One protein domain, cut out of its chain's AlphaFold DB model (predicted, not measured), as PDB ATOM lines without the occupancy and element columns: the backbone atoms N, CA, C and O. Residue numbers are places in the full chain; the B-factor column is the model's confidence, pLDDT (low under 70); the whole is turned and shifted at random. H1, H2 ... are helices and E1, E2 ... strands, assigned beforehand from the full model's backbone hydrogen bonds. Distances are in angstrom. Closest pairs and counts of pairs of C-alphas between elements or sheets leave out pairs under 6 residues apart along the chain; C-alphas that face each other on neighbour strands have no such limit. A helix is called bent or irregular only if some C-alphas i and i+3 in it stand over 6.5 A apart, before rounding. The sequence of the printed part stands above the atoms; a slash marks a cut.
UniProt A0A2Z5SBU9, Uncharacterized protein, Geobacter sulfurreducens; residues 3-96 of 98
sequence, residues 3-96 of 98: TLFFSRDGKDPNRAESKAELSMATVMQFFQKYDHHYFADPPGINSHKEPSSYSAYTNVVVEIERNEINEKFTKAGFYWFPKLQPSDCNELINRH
ATOM      1  N   THR A   3     117.081  69.961  84.304       86.00
ATOM      2  CA  THR A   3     118.314  69.268  83.918       86.00
ATOM      3  C   THR A   3     119.493  70.216  84.019       86.00
ATOM      4  O   THR A   3     119.571  71.211  83.302       86.00
ATOM      5  N   LEU A   4     120.430  69.891  84.903       84.56
ATOM      6  CA  LEU A   4     121.732  70.534  84.967       84.56
ATOM      7  C   LEU A   4     122.650  69.902  83.925       84.56
ATOM      8  O   LEU A   4     122.767  68.678  83.860       84.56
ATOM      9  N   PHE A   5     123.338  70.733  83.156       79.25
ATOM     10  CA  PHE A   5     124.420  70.292  82.294       79.25
ATOM     11  C   PHE A   5     125.546  71.318  82.248       79.25
ATOM     12  O   PHE A   5     125.362  72.520  82.462       79.25
ATOM     13  N   PHE A   6     126.731  70.805  81.950       74.94
ATOM     14  CA  PHE A   6     127.941  71.592  81.806       74.94
ATOM     15  C   PHE A   6     128.282  71.720  80.333       74.94
ATOM     16  O   PHE A   6     128.488  70.720  79.645       74.94
ATOM     17  N   SER A   7     128.313  72.954  79.842       62.06
ATOM     18  CA  SER A   7     128.624  73.230  78.442       62.06
ATOM     19  C   SER A   7     130.009  73.836  78.341       62.06
ATOM     20  O   SER A   7     130.268  74.893  78.913       62.06
ATOM     21  N   ARG A   8     130.896  73.194  77.585       58.53
ATOM     22  CA  ARG A   8     132.089  73.865  77.059       58.53
ATOM     23  C   ARG A   8     131.680  74.731  75.871       58.53
ATOM     24  O   ARG A   8     130.641  74.479  75.262       58.53
ATOM     25  N   ASP A   9     132.501  75.715  75.529       49.84
ATOM     26  CA  ASP A   9     132.364  76.401  74.247       49.84
ATOM     27  C   ASP A   9     132.610  75.395  73.097       49.84
ATOM     28  O   ASP A   9     133.732  74.916  72.938       49.84
ATOM     29  N   GLY A  10     131.583  75.033  72.305       45.12
ATOM     30  CA  GLY A  10     131.749  74.116  71.154       45.12
ATOM     31  C   GLY A  10     130.466  73.472  70.587       45.12
ATOM     32  O   GLY A  10     129.521  73.222  71.310       45.12
ATOM     33  N   LYS A  11     130.393  73.181  69.275       40.12
ATOM     34  CA  LYS A  11     129.185  72.654  68.568       40.12
ATOM     35  C   LYS A  11     129.026  71.121  68.533       40.12
ATOM     36  O   LYS A  11     128.638  70.581  67.499       40.12
ATOM     37  N   ASP A  12     129.308  70.402  69.613       42.25
ATOM     38  CA  ASP A  12     129.037  68.955  69.647       42.25
ATOM     39  C   ASP A  12     127.564  68.678  70.047       42.25
ATOM     40  O   ASP A  12     127.104  69.204  71.064       42.25
ATOM     41  N   PRO A  13     126.776  67.891  69.276       39.91
ATOM     42  CA  PRO A  13     125.445  67.440  69.698       39.91
ATOM     43  C   PRO A  13     125.481  66.486  70.904       39.91
ATOM     44  O   PRO A  13     124.465  66.342  71.594       39.91
ATOM     45  N   ASN A  14     126.630  65.867  71.200       43.16
ATOM     46  CA  ASN A  14     126.872  65.208  72.475       43.16
ATOM     47  C   ASN A  14     126.997  66.276  73.562       43.16
ATOM     48  O   ASN A  14     128.076  66.751  73.903       43.16
ATOM     49  N   ARG A  15     125.852  66.607  74.163       51.94
ATOM     50  CA  ARG A  15     125.723  67.393  75.403       51.94
ATOM     51  C   ARG A  15     126.310  66.657  76.625       51.94
ATOM     52  O   ARG A  15     125.678  66.624  77.679       51.94
ATOM     53  N   ALA A  16     127.425  65.957  76.473       53.75
ATOM     54  CA  ALA A  16     127.845  64.900  77.373       53.75
ATOM     55  C   ALA A  16     129.260  65.154  77.884       53.75
ATOM     56  O   ALA A  16     130.236  64.695  77.304       53.75
ATOM     57  N   GLU A  17     129.340  65.816  79.034       51.22
ATOM     58  CA  GLU A  17     130.302  65.363  80.040       51.22
ATOM     59  C   GLU A  17     129.601  65.028  81.357       51.22
ATOM     60  O   GLU A  17     129.936  64.020  81.972       51.22
ATOM     61  N   SER A  18     128.558  65.766  81.762       57.06
ATOM     62  CA  SER A  18     127.689  65.350  82.874       57.06
ATOM     63  C   SER A  18     126.312  65.998  82.768       57.06
ATOM     64  O   SER A  18     126.203  67.200  82.512       57.06
ATOM     65  N   LYS A  19     125.263  65.198  82.964       70.31
ATOM     66  CA  LYS A  19     123.883  65.662  83.115       70.31
ATOM     67  C   LYS A  19     123.363  65.161  84.452       70.31
ATOM     68  O   LYS A  19     123.582  63.998  84.772       70.31
ATOM     69  N   ALA A  20     122.673  66.015  85.196       80.75
ATOM     70  CA  ALA A  20     121.976  65.621  86.414       80.75
ATOM     71  C   ALA A  20     120.524  66.092  86.337       80.75
ATOM     72  O   ALA A  20     120.256  67.265  86.058       80.75
ATOM     73  N   GLU A  21     119.588  65.178  86.569       87.00
ATOM     74  CA  GLU A  21     118.182  65.526  86.749       87.00
ATOM     75  C   GLU A  21     117.993  66.056  88.164       87.00
ATOM     76  O   GLU A  21     118.272  65.371  89.141       87.00
ATOM     77  N   LEU A  22     117.532  67.296  88.277       87.25
ATOM     78  CA  LEU A  22     117.329  67.967  89.548       87.25
ATOM     79  C   LEU A  22     115.837  68.181  89.784       87.25
ATOM     80  O   LEU A  22     115.082  68.584  88.892       87.25
ATOM     81  N   SER A  23     115.416  67.974  91.030       90.06
ATOM     82  CA  SER A  23     114.112  68.457  91.476       90.06
ATOM     83  C   SER A  23     114.094  69.988  91.479       90.06
ATOM     84  O   SER A  23     115.112  70.630  91.761       90.06
ATOM     85  N   MET A  24     112.928  70.599  91.257       88.25
ATOM     86  CA  MET A  24     112.813  72.057  91.363       88.25
ATOM     87  C   MET A  24     113.119  72.584  92.766       88.25
ATOM     88  O   MET A  24     113.597  73.708  92.893       88.25
ATOM     89  N   ALA A  25     112.923  71.780  93.818       89.44
ATOM     90  CA  ALA A  25     113.346  72.138  95.169       89.44
ATOM     91  C   ALA A  25     114.873  72.312  95.248       89.44
ATOM     92  O   ALA A  25     115.349  73.323  95.765       89.44
ATOM     93  N   THR A  26     115.634  71.382  94.661       89.50
ATOM     94  CA  THR A  26     117.099  71.470  94.551       89.50
ATOM     95  C   THR A  26     117.516  72.684  93.723       89.50
ATOM     96  O   THR A  26     118.409  73.433  94.126       89.50
ATOM     97  N   VAL A  27     116.831  72.923  92.596       88.94
ATOM     98  CA  VAL A  27     117.115  74.078  91.738       88.94
ATOM     99  C   VAL A  27     116.923  75.382  92.504       88.94
ATOM    100  O   VAL A  27     117.799  76.242  92.505       88.94
ATOM    101  N   MET A  28     115.803  75.522  93.208       90.62
ATOM    102  CA  MET A  28     115.510  76.718  93.990       90.62
ATOM    103  C   MET A  28     116.489  76.886  95.146       90.62
ATOM    104  O   MET A  28     117.017  77.975  95.336       90.62
ATOM    105  N   GLN A  29     116.802  75.828  95.892       90.44
ATOM    106  CA  GLN A  29     117.744  75.911  97.006       90.44
ATOM    107  C   GLN A  29     119.128  76.406  96.560       90.44
ATOM    108  O   GLN A  29     119.735  77.231  97.247       90.44
ATOM    109  N   PHE A  30     119.619  75.916  95.420       89.19
ATOM    110  CA  PHE A  30     120.983  76.181  94.982       89.19
ATOM    111  C   PHE A  30     121.096  77.400  94.059       89.19
ATOM    112  O   PHE A  30     121.925  78.277  94.299       89.19
ATOM    113  N   PHE A  31     120.248  77.491  93.033       90.38
ATOM    114  CA  PHE A  31     120.413  78.439  91.931       90.38
ATOM    115  C   PHE A  31     119.684  79.773  92.122       90.38
ATOM    116  O   PHE A  31     120.093  80.763  91.522       90.38
ATOM    117  N   GLN A  32     118.657  79.858  92.982       89.12
ATOM    118  CA  GLN A  32     117.834  81.078  93.109       89.12
ATOM    119  C   GLN A  32     118.618  82.334  93.523       89.12
ATOM    120  O   GLN A  32     118.153  83.453  93.316       89.12
ATOM    121  N   LYS A  33     119.774  82.142  94.168       89.50
ATOM    122  CA  LYS A  33     120.632  83.209  94.697       89.50
ATOM    123  C   LYS A  33     121.615  83.767  93.664       89.50
ATOM    124  O   LYS A  33     122.306  84.735  93.964       89.50
ATOM    125  N   TYR A  34     121.713  83.145  92.490       88.75
ATOM    126  CA  TYR A  34     122.652  83.536  91.447       88.75
ATOM    127  C   TYR A  34     121.939  84.266  90.311       88.75
ATOM    128  O   TYR A  34     120.856  83.870  89.866       88.75
ATOM    129  N   ASP A  35     122.595  85.311  89.811       88.06
ATOM    130  CA  ASP A  35     122.199  85.961  88.566       88.06
ATOM    131  C   ASP A  35     122.276  84.955  87.413       88.06
ATOM    132  O   ASP A  35     123.207  84.145  87.338       88.06
ATOM    133  N   HIS A  36     121.310  85.031  86.502       88.25
ATOM    134  CA  HIS A  36     121.220  84.126  85.368       88.25
ATOM    135  C   HIS A  36     120.737  84.835  84.110       88.25
ATOM    136  O   HIS A  36     120.035  85.846  84.165       88.25
ATOM    137  N   HIS A  37     121.080  84.260  82.962       88.50
ATOM    138  CA  HIS A  37     120.587  84.685  81.659       88.50
ATOM    139  C   HIS A  37     119.674  83.614  81.069       88.50
ATOM    140  O   HIS A  37     120.040  82.439  81.015       88.50
ATOM    141  N   TYR A  38     118.487  84.035  80.632       88.75
ATOM    142  CA  TYR A  38     117.499  83.161  80.009       88.75
ATOM    143  C   TYR A  38     117.690  83.078  78.493       88.75
ATOM    144  O   TYR A  38     117.861  84.100  77.825       88.75
ATOM    145  N   PHE A  39     117.538  81.870  77.955       83.81
ATOM    146  CA  PHE A  39     117.491  81.577  76.529       83.81
ATOM    147  C   PHE A  39     116.326  80.625  76.229       83.81
ATOM    148  O   PHE A  39     116.131  79.627  76.922       83.81
ATOM    149  N   ALA A  40     115.538  80.943  75.196       81.81
ATOM    150  CA  ALA A  40     114.414  80.103  74.770       81.81
ATOM    151  C   ALA A  40     114.886  78.808  74.090       81.81
ATOM    152  O   ALA A  40     114.319  77.744  74.311       81.81
ATOM    153  N   ASP A  41     115.965  78.916  73.322       72.94
ATOM    154  CA  ASP A  41     116.670  77.811  72.682       72.94
ATOM    155  C   ASP A  41     118.004  77.568  73.402       72.94
ATOM    156  O   ASP A  41     118.485  78.471  74.099       72.94
ATOM    157  N   PRO A  42     118.634  76.386  73.248       67.56
ATOM    158  CA  PRO A  42     119.939  76.128  73.844       67.56
ATOM    159  C   PRO A  42     120.910  77.258  73.466       67.56
ATOM    160  O   PRO A  42     121.086  77.517  72.270       67.56
ATOM    161  N   PRO A  43     121.512  77.965  74.441       61.84
ATOM    162  CA  PRO A  43     122.332  79.128  74.145       61.84
ATOM    163  C   PRO A  43     123.484  78.765  73.206       61.84
ATOM    164  O   PRO A  43     124.033  77.662  73.256       61.84
ATOM    165  N   GLY A  44     123.887  79.731  72.374       50.16
ATOM    166  CA  GLY A  44     125.018  79.651  71.438       50.16
ATOM    167  C   GLY A  44     126.400  79.543  72.100       50.16
ATOM    168  O   GLY A  44     127.384  79.981  71.522       50.16
ATOM    169  N   ILE A  45     126.465  78.933  73.284       50.81
ATOM    170  CA  ILE A  45     127.654  78.358  73.932       50.81
ATOM    171  C   ILE A  45     128.165  77.154  73.101       50.81
ATOM    172  O   ILE A  45     129.239  76.613  73.308       50.81
ATOM    173  N   ASN A  46     127.434  76.801  72.046       42.06
ATOM    174  CA  ASN A  46     127.826  75.862  71.020       42.06
ATOM    175  C   ASN A  46     128.245  76.601  69.731       42.06
ATOM    176  O   ASN A  46     127.403  76.824  68.855       42.06
ATOM    177  N   SER A  47     129.532  76.954  69.539       38.44
ATOM    178  CA  SER A  47     130.053  77.445  68.235       38.44
ATOM    179  C   SER A  47     131.283  76.658  67.718       38.44
ATOM    180  O   SER A  47     132.143  76.292  68.503       38.44
ATOM    181  N   HIS A  48     131.342  76.331  66.410       41.31
ATOM    182  CA  HIS A  48     132.362  75.490  65.729       41.31
ATOM    183  C   HIS A  48     133.731  76.194  65.634       41.31
ATOM    184  O   HIS A  48     134.246  76.423  64.539       41.31
ATOM    185  N   LYS A  49     134.321  76.598  66.749       41.53
ATOM    186  CA  LYS A  49     135.734  76.968  66.772       41.53
ATOM    187  C   LYS A  49     136.463  75.983  67.658       41.53
ATOM    188  O   LYS A  49     135.882  75.488  68.621       41.53
ATOM    189  N   GLU A  50     137.710  75.687  67.296       43.59
ATOM    190  CA  GLU A  50     138.621  75.043  68.232       43.59
ATOM    191  C   GLU A  50     138.526  75.792  69.566       43.59
ATOM    192  O   GLU A  50     138.567  77.032  69.562       43.59
ATOM    193  N   PRO A  51     138.339  75.070  70.682       45.91
ATOM    194  CA  PRO A  51     138.385  75.690  71.987       45.91
ATOM    195  C   PRO A  51     139.697  76.466  72.073       45.91
ATOM    196  O   PRO A  51     140.773  75.913  71.837       45.91
ATOM    197  N   SER A  52     139.622  77.772  72.344       44.66
ATOM    198  CA  SER A  52     140.852  78.519  72.613       44.66
ATOM    199  C   SER A  52     141.566  77.842  73.786       44.66
ATOM    200  O   SER A  52     140.909  77.302  74.673       44.66
ATOM    201  N   SER A  53     142.893  77.917  73.868       41.81
ATOM    202  CA  SER A  53     143.659  77.450  75.040       41.81
ATOM    203  C   SER A  53     143.244  78.128  76.366       41.81
ATOM    204  O   SER A  53     143.731  77.756  77.430       41.81
ATOM    205  N   TYR A  54     142.313  79.087  76.300       40.78
ATOM    206  CA  TYR A  54     141.672  79.800  77.400       40.78
ATOM    207  C   TYR A  54     140.200  79.387  77.641       40.78
ATOM    208  O   TYR A  54     139.563  79.949  78.526       40.78
ATOM    209  N   SER A  55     139.632  78.420  76.901       45.25
ATOM    210  CA  SER A  55     138.216  77.997  76.976       45.25
ATOM    211  C   SER A  55     137.879  77.139  78.208       45.25
ATOM    212  O   SER A  55     136.990  76.289  78.163       45.25
ATOM    213  N   ALA A  56     138.581  77.343  79.322       42.66
ATOM    214  CA  ALA A  56     138.378  76.632  80.585       42.66
ATOM    215  C   ALA A  56     137.011  76.924  81.248       42.66
ATOM    216  O   ALA A  56     136.725  76.425  82.335       42.66
ATOM    217  N   TYR A  57     136.165  77.737  80.614       49.59
ATOM    218  CA  TYR A  57     134.874  78.166  81.131       49.59
ATOM    219  C   TYR A  57     133.793  77.176  80.730       49.59
ATOM    220  O   TYR A  57     132.970  77.406  79.847       49.59
ATOM    221  N   THR A  58     133.810  76.036  81.399       62.00
ATOM    222  CA  THR A  58     132.657  75.159  81.417       62.00
ATOM    223  C   THR A  58     131.499  75.914  82.083       62.00
ATOM    224  O   THR A  58     131.530  76.207  83.276       62.00
ATOM    225  N   ASN A  59     130.493  76.276  81.299       75.00
ATOM    226  CA  ASN A  59     129.339  77.044  81.737       75.00
ATOM    227  C   ASN A  59     128.321  76.144  82.435       75.00
ATOM    228  O   ASN A  59     128.015  75.047  81.961       75.00
ATOM    229  N   VAL A  60     127.759  76.641  83.534       81.62
ATOM    230  CA  VAL A  60     126.675  75.980  84.260       81.62
ATOM    231  C   VAL A  60     125.341  76.400  83.658       81.62
ATOM    232  O   VAL A  60     124.991  77.585  83.678       81.62
ATOM    233  N   VAL A  61     124.601  75.436  83.115       85.25
ATOM    234  CA  VAL A  61     123.295  75.674  82.496       85.25
ATOM    235  C   VAL A  61     122.257  74.740  83.103       85.25
ATOM    236  O   VAL A  61     122.492  73.542  83.249       85.25
ATOM    237  N   VAL A  62     121.098  75.299  83.447       87.56
ATOM    238  CA  VAL A  62     119.933  74.543  83.912       87.56
ATOM    239  C   VAL A  62     118.806  74.704  82.899       87.56
ATOM    240  O   VAL A  62     118.377  75.818  82.602       87.56
ATOM    241  N   GLU A  63     118.331  73.590  82.356       90.06
ATOM    242  CA  GLU A  63     117.113  73.520  81.552       90.06
ATOM    243  C   GLU A  63     115.906  73.327  82.474       90.06
ATOM    244  O   GLU A  63     115.902  72.425  83.313       90.06
ATOM    245  N   ILE A  64     114.897  74.187  82.332       89.00
ATOM    246  CA  ILE A  64     113.638  74.138  83.082       89.00
ATOM    247  C   ILE A  64     112.511  73.769  82.123       89.00
ATOM    248  O   ILE A  64     112.252  74.479  81.143       89.00
ATOM    249  N   GLU A  65     111.814  72.677  82.423       87.94
ATOM    250  CA  GLU A  65     110.666  72.223  81.644       87.94
ATOM    251  C   GLU A  65     109.429  73.111  81.854       87.94
ATOM    252  O   GLU A  65     109.260  73.800  82.861       87.94
ATOM    253  N   ARG A  66     108.501  73.082  80.889       86.38
ATOM    254  CA  ARG A  66     107.311  73.953  80.878       86.38
ATOM    255  C   ARG A  66     106.384  73.773  82.080       86.38
ATOM    256  O   ARG A  66     105.723  74.729  82.474       86.38
ATOM    257  N   ASN A  67     106.313  72.572  82.632       88.19
ATOM    258  CA  ASN A  67     105.510  72.231  83.807       88.19
ATOM    259  C   ASN A  67     106.172  72.618  85.141       88.19
ATOM    260  O   ASN A  67     105.531  72.475  86.173       88.19
ATOM    261  N   GLU A  68     107.407  73.124  85.126       87.81
ATOM    262  CA  GLU A  68     108.189  73.441  86.330       87.81
ATOM    263  C   GLU A  68     108.448  74.936  86.540       87.81
ATOM    264  O   GLU A  68     109.196  75.330  87.438       87.81
ATOM    265  N   ILE A  69     107.861  75.789  85.702       87.06
ATOM    266  CA  ILE A  69     108.032  77.236  85.825       87.06
ATOM    267  C   ILE A  69     107.532  77.739  87.184       87.06
ATOM    268  O   ILE A  69     106.521  77.278  87.715       87.06
ATOM    269  N   ASN A  70     108.232  78.721  87.745       86.75
ATOM    270  CA  ASN A  70     107.895  79.314  89.035       86.75
ATOM    271  C   ASN A  70     108.222  80.817  89.068       86.75
ATOM    272  O   ASN A  70     108.556  81.419  88.050       86.75
ATOM    273  N   GLU A  71     108.119  81.436  90.244       86.38
ATOM    274  CA  GLU A  71     108.348  82.877  90.429       86.38
ATOM    275  C   GLU A  71     109.771  83.353  90.078       86.38
ATOM    276  O   GLU A  71     109.959  84.523  89.750       86.38
ATOM    277  N   LYS A  72     110.775  82.466  90.119       85.31
ATOM    278  CA  LYS A  72     112.164  82.767  89.734       85.31
ATOM    279  C   LYS A  72     112.465  82.340  88.304       85.31
ATOM    280  O   LYS A  72     113.080  83.096  87.559       85.31
ATOM    281  N   PHE A  73     111.988  81.165  87.910       89.00
ATOM    282  CA  PHE A  73     112.145  80.592  86.576       89.00
ATOM    283  C   PHE A  73     110.825  80.716  85.820       89.00
ATOM    284  O   PHE A  73     110.063  79.763  85.679       89.00
ATOM    285  N   THR A  74     110.526  81.933  85.369       88.81
ATOM    286  CA  THR A  74     109.201  82.295  84.831       88.81
ATOM    287  C   THR A  74     108.914  81.736  83.436       88.81
ATOM    288  O   THR A  74     107.789  81.836  82.945       88.81
ATOM    289  N   LYS A  75     109.921  81.160  82.772       92.38
ATOM    290  CA  LYS A  75     109.832  80.624  81.408       92.38
ATOM    291  C   LYS A  75     110.474  79.246  81.307       92.38
ATOM    292  O   LYS A  75     111.495  78.987  81.938       92.38
ATOM    293  N   ALA A  76     109.915  78.394  80.456       90.94
ATOM    294  CA  ALA A  76     110.578  77.161  80.048       90.94
ATOM    295  C   ALA A  76     111.785  77.491  79.159       90.94
ATOM    296  O   ALA A  76     111.700  78.414  78.339       90.94
ATOM    297  N   GLY A  77     112.882  76.755  79.307       89.00
ATOM    298  CA  GLY A  77     114.094  76.945  78.510       89.00
ATOM    299  C   GLY A  77     115.365  76.874  79.346       89.00
ATOM    300  O   GLY A  77     115.410  76.200  80.373       89.00
ATOM    301  N   PHE A  78     116.402  77.576  78.901       87.62
ATOM    302  CA  PHE A  78     117.764  77.425  79.401       87.62
ATOM    303  C   PHE A  78     118.191  78.634  80.221       87.62
ATOM    304  O   PHE A  78     118.085  79.778  79.776       87.62
ATOM    305  N   TYR A  79     118.723  78.365  81.404       89.56
ATOM    306  CA  TYR A  79     119.206  79.364  82.341       89.56
ATOM    307  C   TYR A  79     120.704  79.179  82.534       89.56
ATOM    308  O   TYR A  79     121.147  78.175  83.088       89.56
ATOM    309  N   TRP A  80     121.488  80.135  82.044       86.75
ATOM    310  CA  TRP A  80     122.943  80.141  82.180       86.75
ATOM    311  C   TRP A  80     123.369  80.973  83.388       86.75
ATOM    312  O   TRP A  80     122.933  82.115  83.540       86.75
ATOM    313  N   PHE A  81     124.260  80.411  84.203       87.50
ATOM    314  CA  PHE A  81     124.804  81.033  85.405       87.50
ATOM    315  C   PHE A  81     126.285  81.397  85.199       87.50
ATOM    316  O   PHE A  81     127.161  80.573  85.461       87.50
ATOM    317  N   PRO A  82     126.608  82.627  84.755       80.19
ATOM    318  CA  PRO A  82     127.970  83.000  84.350       80.19
ATOM    319  C   PRO A  82     128.976  83.080  85.508       80.19
ATOM    320  O   PRO A  82     130.180  83.123  85.276       80.19
ATOM    321  N   LYS A  83     128.497  83.138  86.756       83.31
ATOM    322  CA  LYS A  83     129.335  83.208  87.967       83.31
ATOM    323  C   LYS A  83     129.566  81.842  88.623       83.31
ATOM    324  O   LYS A  83     130.225  81.795  89.656       83.31
ATOM    325  N   LEU A  84     128.999  80.768  88.071       83.12
ATOM    326  CA  LEU A  84     129.145  79.409  88.589       83.12
ATOM    327  C   LEU A  84     130.120  78.602  87.734       83.12
ATOM    328  O   LEU A  84     130.114  78.706  86.507       83.12
ATOM    329  N   GLN A  85     130.914  77.763  88.392       80.44
ATOM    330  CA  GLN A  85     131.773  76.764  87.767       80.44
ATOM    331  C   GLN A  85     131.216  75.352  88.018       80.44
ATOM    332  O   GLN A  85     130.473  75.139  88.981       80.44
ATOM    333  N   PRO A  86     131.571  74.340  87.205       78.19
ATOM    334  CA  PRO A  86     131.085  72.973  87.411       78.19
ATOM    335  C   PRO A  86     131.477  72.393  88.763       78.19
ATOM    336  O   PRO A  86     130.696  71.659  89.360       78.19
ATOM    337  N   SER A  87     132.653  72.768  89.275       78.75
ATOM    338  CA  SER A  87     133.127  72.354  90.596       78.75
ATOM    339  C   SER A  87     132.161  72.740  91.713       78.75
ATOM    340  O   SER A  87     132.011  71.978  92.665       78.75
ATOM    341  N   ASP A  88     131.463  73.869  91.571       84.12
ATOM    342  CA  ASP A  88     130.454  74.320  92.533       84.12
ATOM    343  C   ASP A  88     129.218  73.408  92.526       84.12
ATOM    344  O   ASP A  88     128.471  73.348  93.499       84.12
ATOM    345  N   CYS A  89     129.004  72.681  91.430       83.00
ATOM    346  CA  CYS A  89     127.854  71.815  91.214       83.00
ATOM    347  C   CYS A  89     128.172  70.323  91.413       83.00
ATOM    348  O   CYS A  89     127.266  69.503  91.288       83.00
ATOM    349  N   ASN A  90     129.413  69.950  91.747       77.81
ATOM    350  CA  ASN A  90     129.831  68.547  91.885       77.81
ATOM    351  C   ASN A  90     128.966  67.750  92.874       77.81
ATOM    352  O   ASN A  90     128.616  66.600  92.613       77.81
ATOM    353  N   GLU A  91     128.569  68.360  93.993       77.12
ATOM    354  CA  GLU A  91     127.692  67.706  94.975       77.12
ATOM    355  C   GLU A  91     126.290  67.417  94.423       77.12
ATOM    356  O   GLU A  91     125.657  66.446  94.836       77.12
ATOM    357  N   LEU A  92     125.806  68.242  93.490       79.56
ATOM    358  CA  LEU A  92     124.507  68.049  92.844       79.56
ATOM    359  C   LEU A  92     124.551  66.900  91.839       79.56
ATOM    360  O   LEU A  92     123.547  66.227  91.657       79.56
ATOM    361  N   ILE A  93     125.702  66.651  91.215       72.44
ATOM    362  CA  ILE A  93     125.893  65.519  90.301       72.44
ATOM    363  C   ILE A  93     125.967  64.217  91.109       72.44
ATOM    364  O   ILE A  93     125.198  63.291  90.876       72.44
ATOM    365  N   ASN A  94     126.836  64.180  92.125       68.25
ATOM    366  CA  ASN A  94     127.146  62.957  92.873       68.25
ATOM    367  C   ASN A  94     125.973  62.433  93.720       68.25
ATOM    368  O   ASN A  94     125.934  61.254  94.058       68.25
ATOM    369  N   ARG A  95     125.011  63.289  94.091       62.31
ATOM    370  CA  ARG A  95     123.814  62.878  94.848       62.31
ATOM    371  C   ARG A  95     122.763  62.147  94.008       62.31
ATOM    372  O   ARG A  95     121.851  61.581  94.597       62.31
ATOM    373  N   HIS A  96     122.876  62.178  92.681       55.03
ATOM    374  CA  HIS A  96     121.919  61.563  91.756       55.03
ATOM    375  C   HIS A  96     122.459  60.290  91.067       55.03
ATOM    376  O   HIS A  96     121.737  59.689  90.278       55.03
TER     377      HIS A  96
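AT A GLANCE: This is residues 3 to 96 of the 98 residues of an uncharacterized protein of Geobacter sulfurreducens (UniProt A0A2Z5SBU9). A single strongly twisted sheet of five strands has two short helices, H1 and H2, over one face, and no named helix over the other. The long loop of residues 40 to 58 reaches away toward one end of the longest axis, and the link of residues 65 to 76 lies toward the other. The printed part has 94 residues, in chain order E1, E2, H1, E3, E4, E5, H2; the sheet's order is E2, E1, E4, E5, E3, all antiparallel. The class is mixed, helices and strands, with 40 residues in named elements, under half. The whole is compact, with a radius of gyration of the C-alphas of 13.0 A and spans of 38 by 28 by 23 A.

IN THESE COORDINATES: E4, residues 59 to 64, is 16.0 A long. Beside it are E1, residues 3 to 7, 12.3 A, starting at C-alpha 3 (118.314, 69.268, 83.918), and E5, residues 77 to 81, 13.4 A. The edge strands are E2, residues 19 to 22, and E3, residues 37 to 39. H1 is residues 24 to 31, and H2 is residues 86 to 94, 12.1 A, ending at C-alpha 94 (127.146, 62.957, 92.873).

HOW THE PARTS SIT: E4 and E1 are antiparallel at 153 degrees, with N 5 and O 61 2.9 A apart, within hydrogen-bond range. In the hairpin E4 and E5, N 62 and O 79 are 2.9 A apart; in the hairpin E1 and E2, N 4 and O 20 are 2.9 A apart; between E5 and E3, N 39 and O 78 are 2.8 A apart. H1 runs along E1, 3 degrees on the local plane, at a height over the sheet of 9.2 A. H2, on the same face at 9.1 A, runs slantwise to E1, 38 degrees on the local plane; its closest C-alphas with E2 are those of Ile 93 and Ala 20, 5.5 A apart. H2 is irregular, C-alphas 88 and 91 being 7.6 A apart. Every O i to N i+4 pair is within hydrogen-bond range in H1, and 3 of 5 in H2.

THE WHOLE: The two C-alphas farthest apart, those of Ser 53 and Asn 67, are 39.5 A apart. The printed part has no cut. The links E1 to E2, E3 to E4 and E4 to E5 are long. Mean pLDDT of the printed part is 73.1, and it is under 70 at residues 7 to 18, 42 to 58 and 94 to 96.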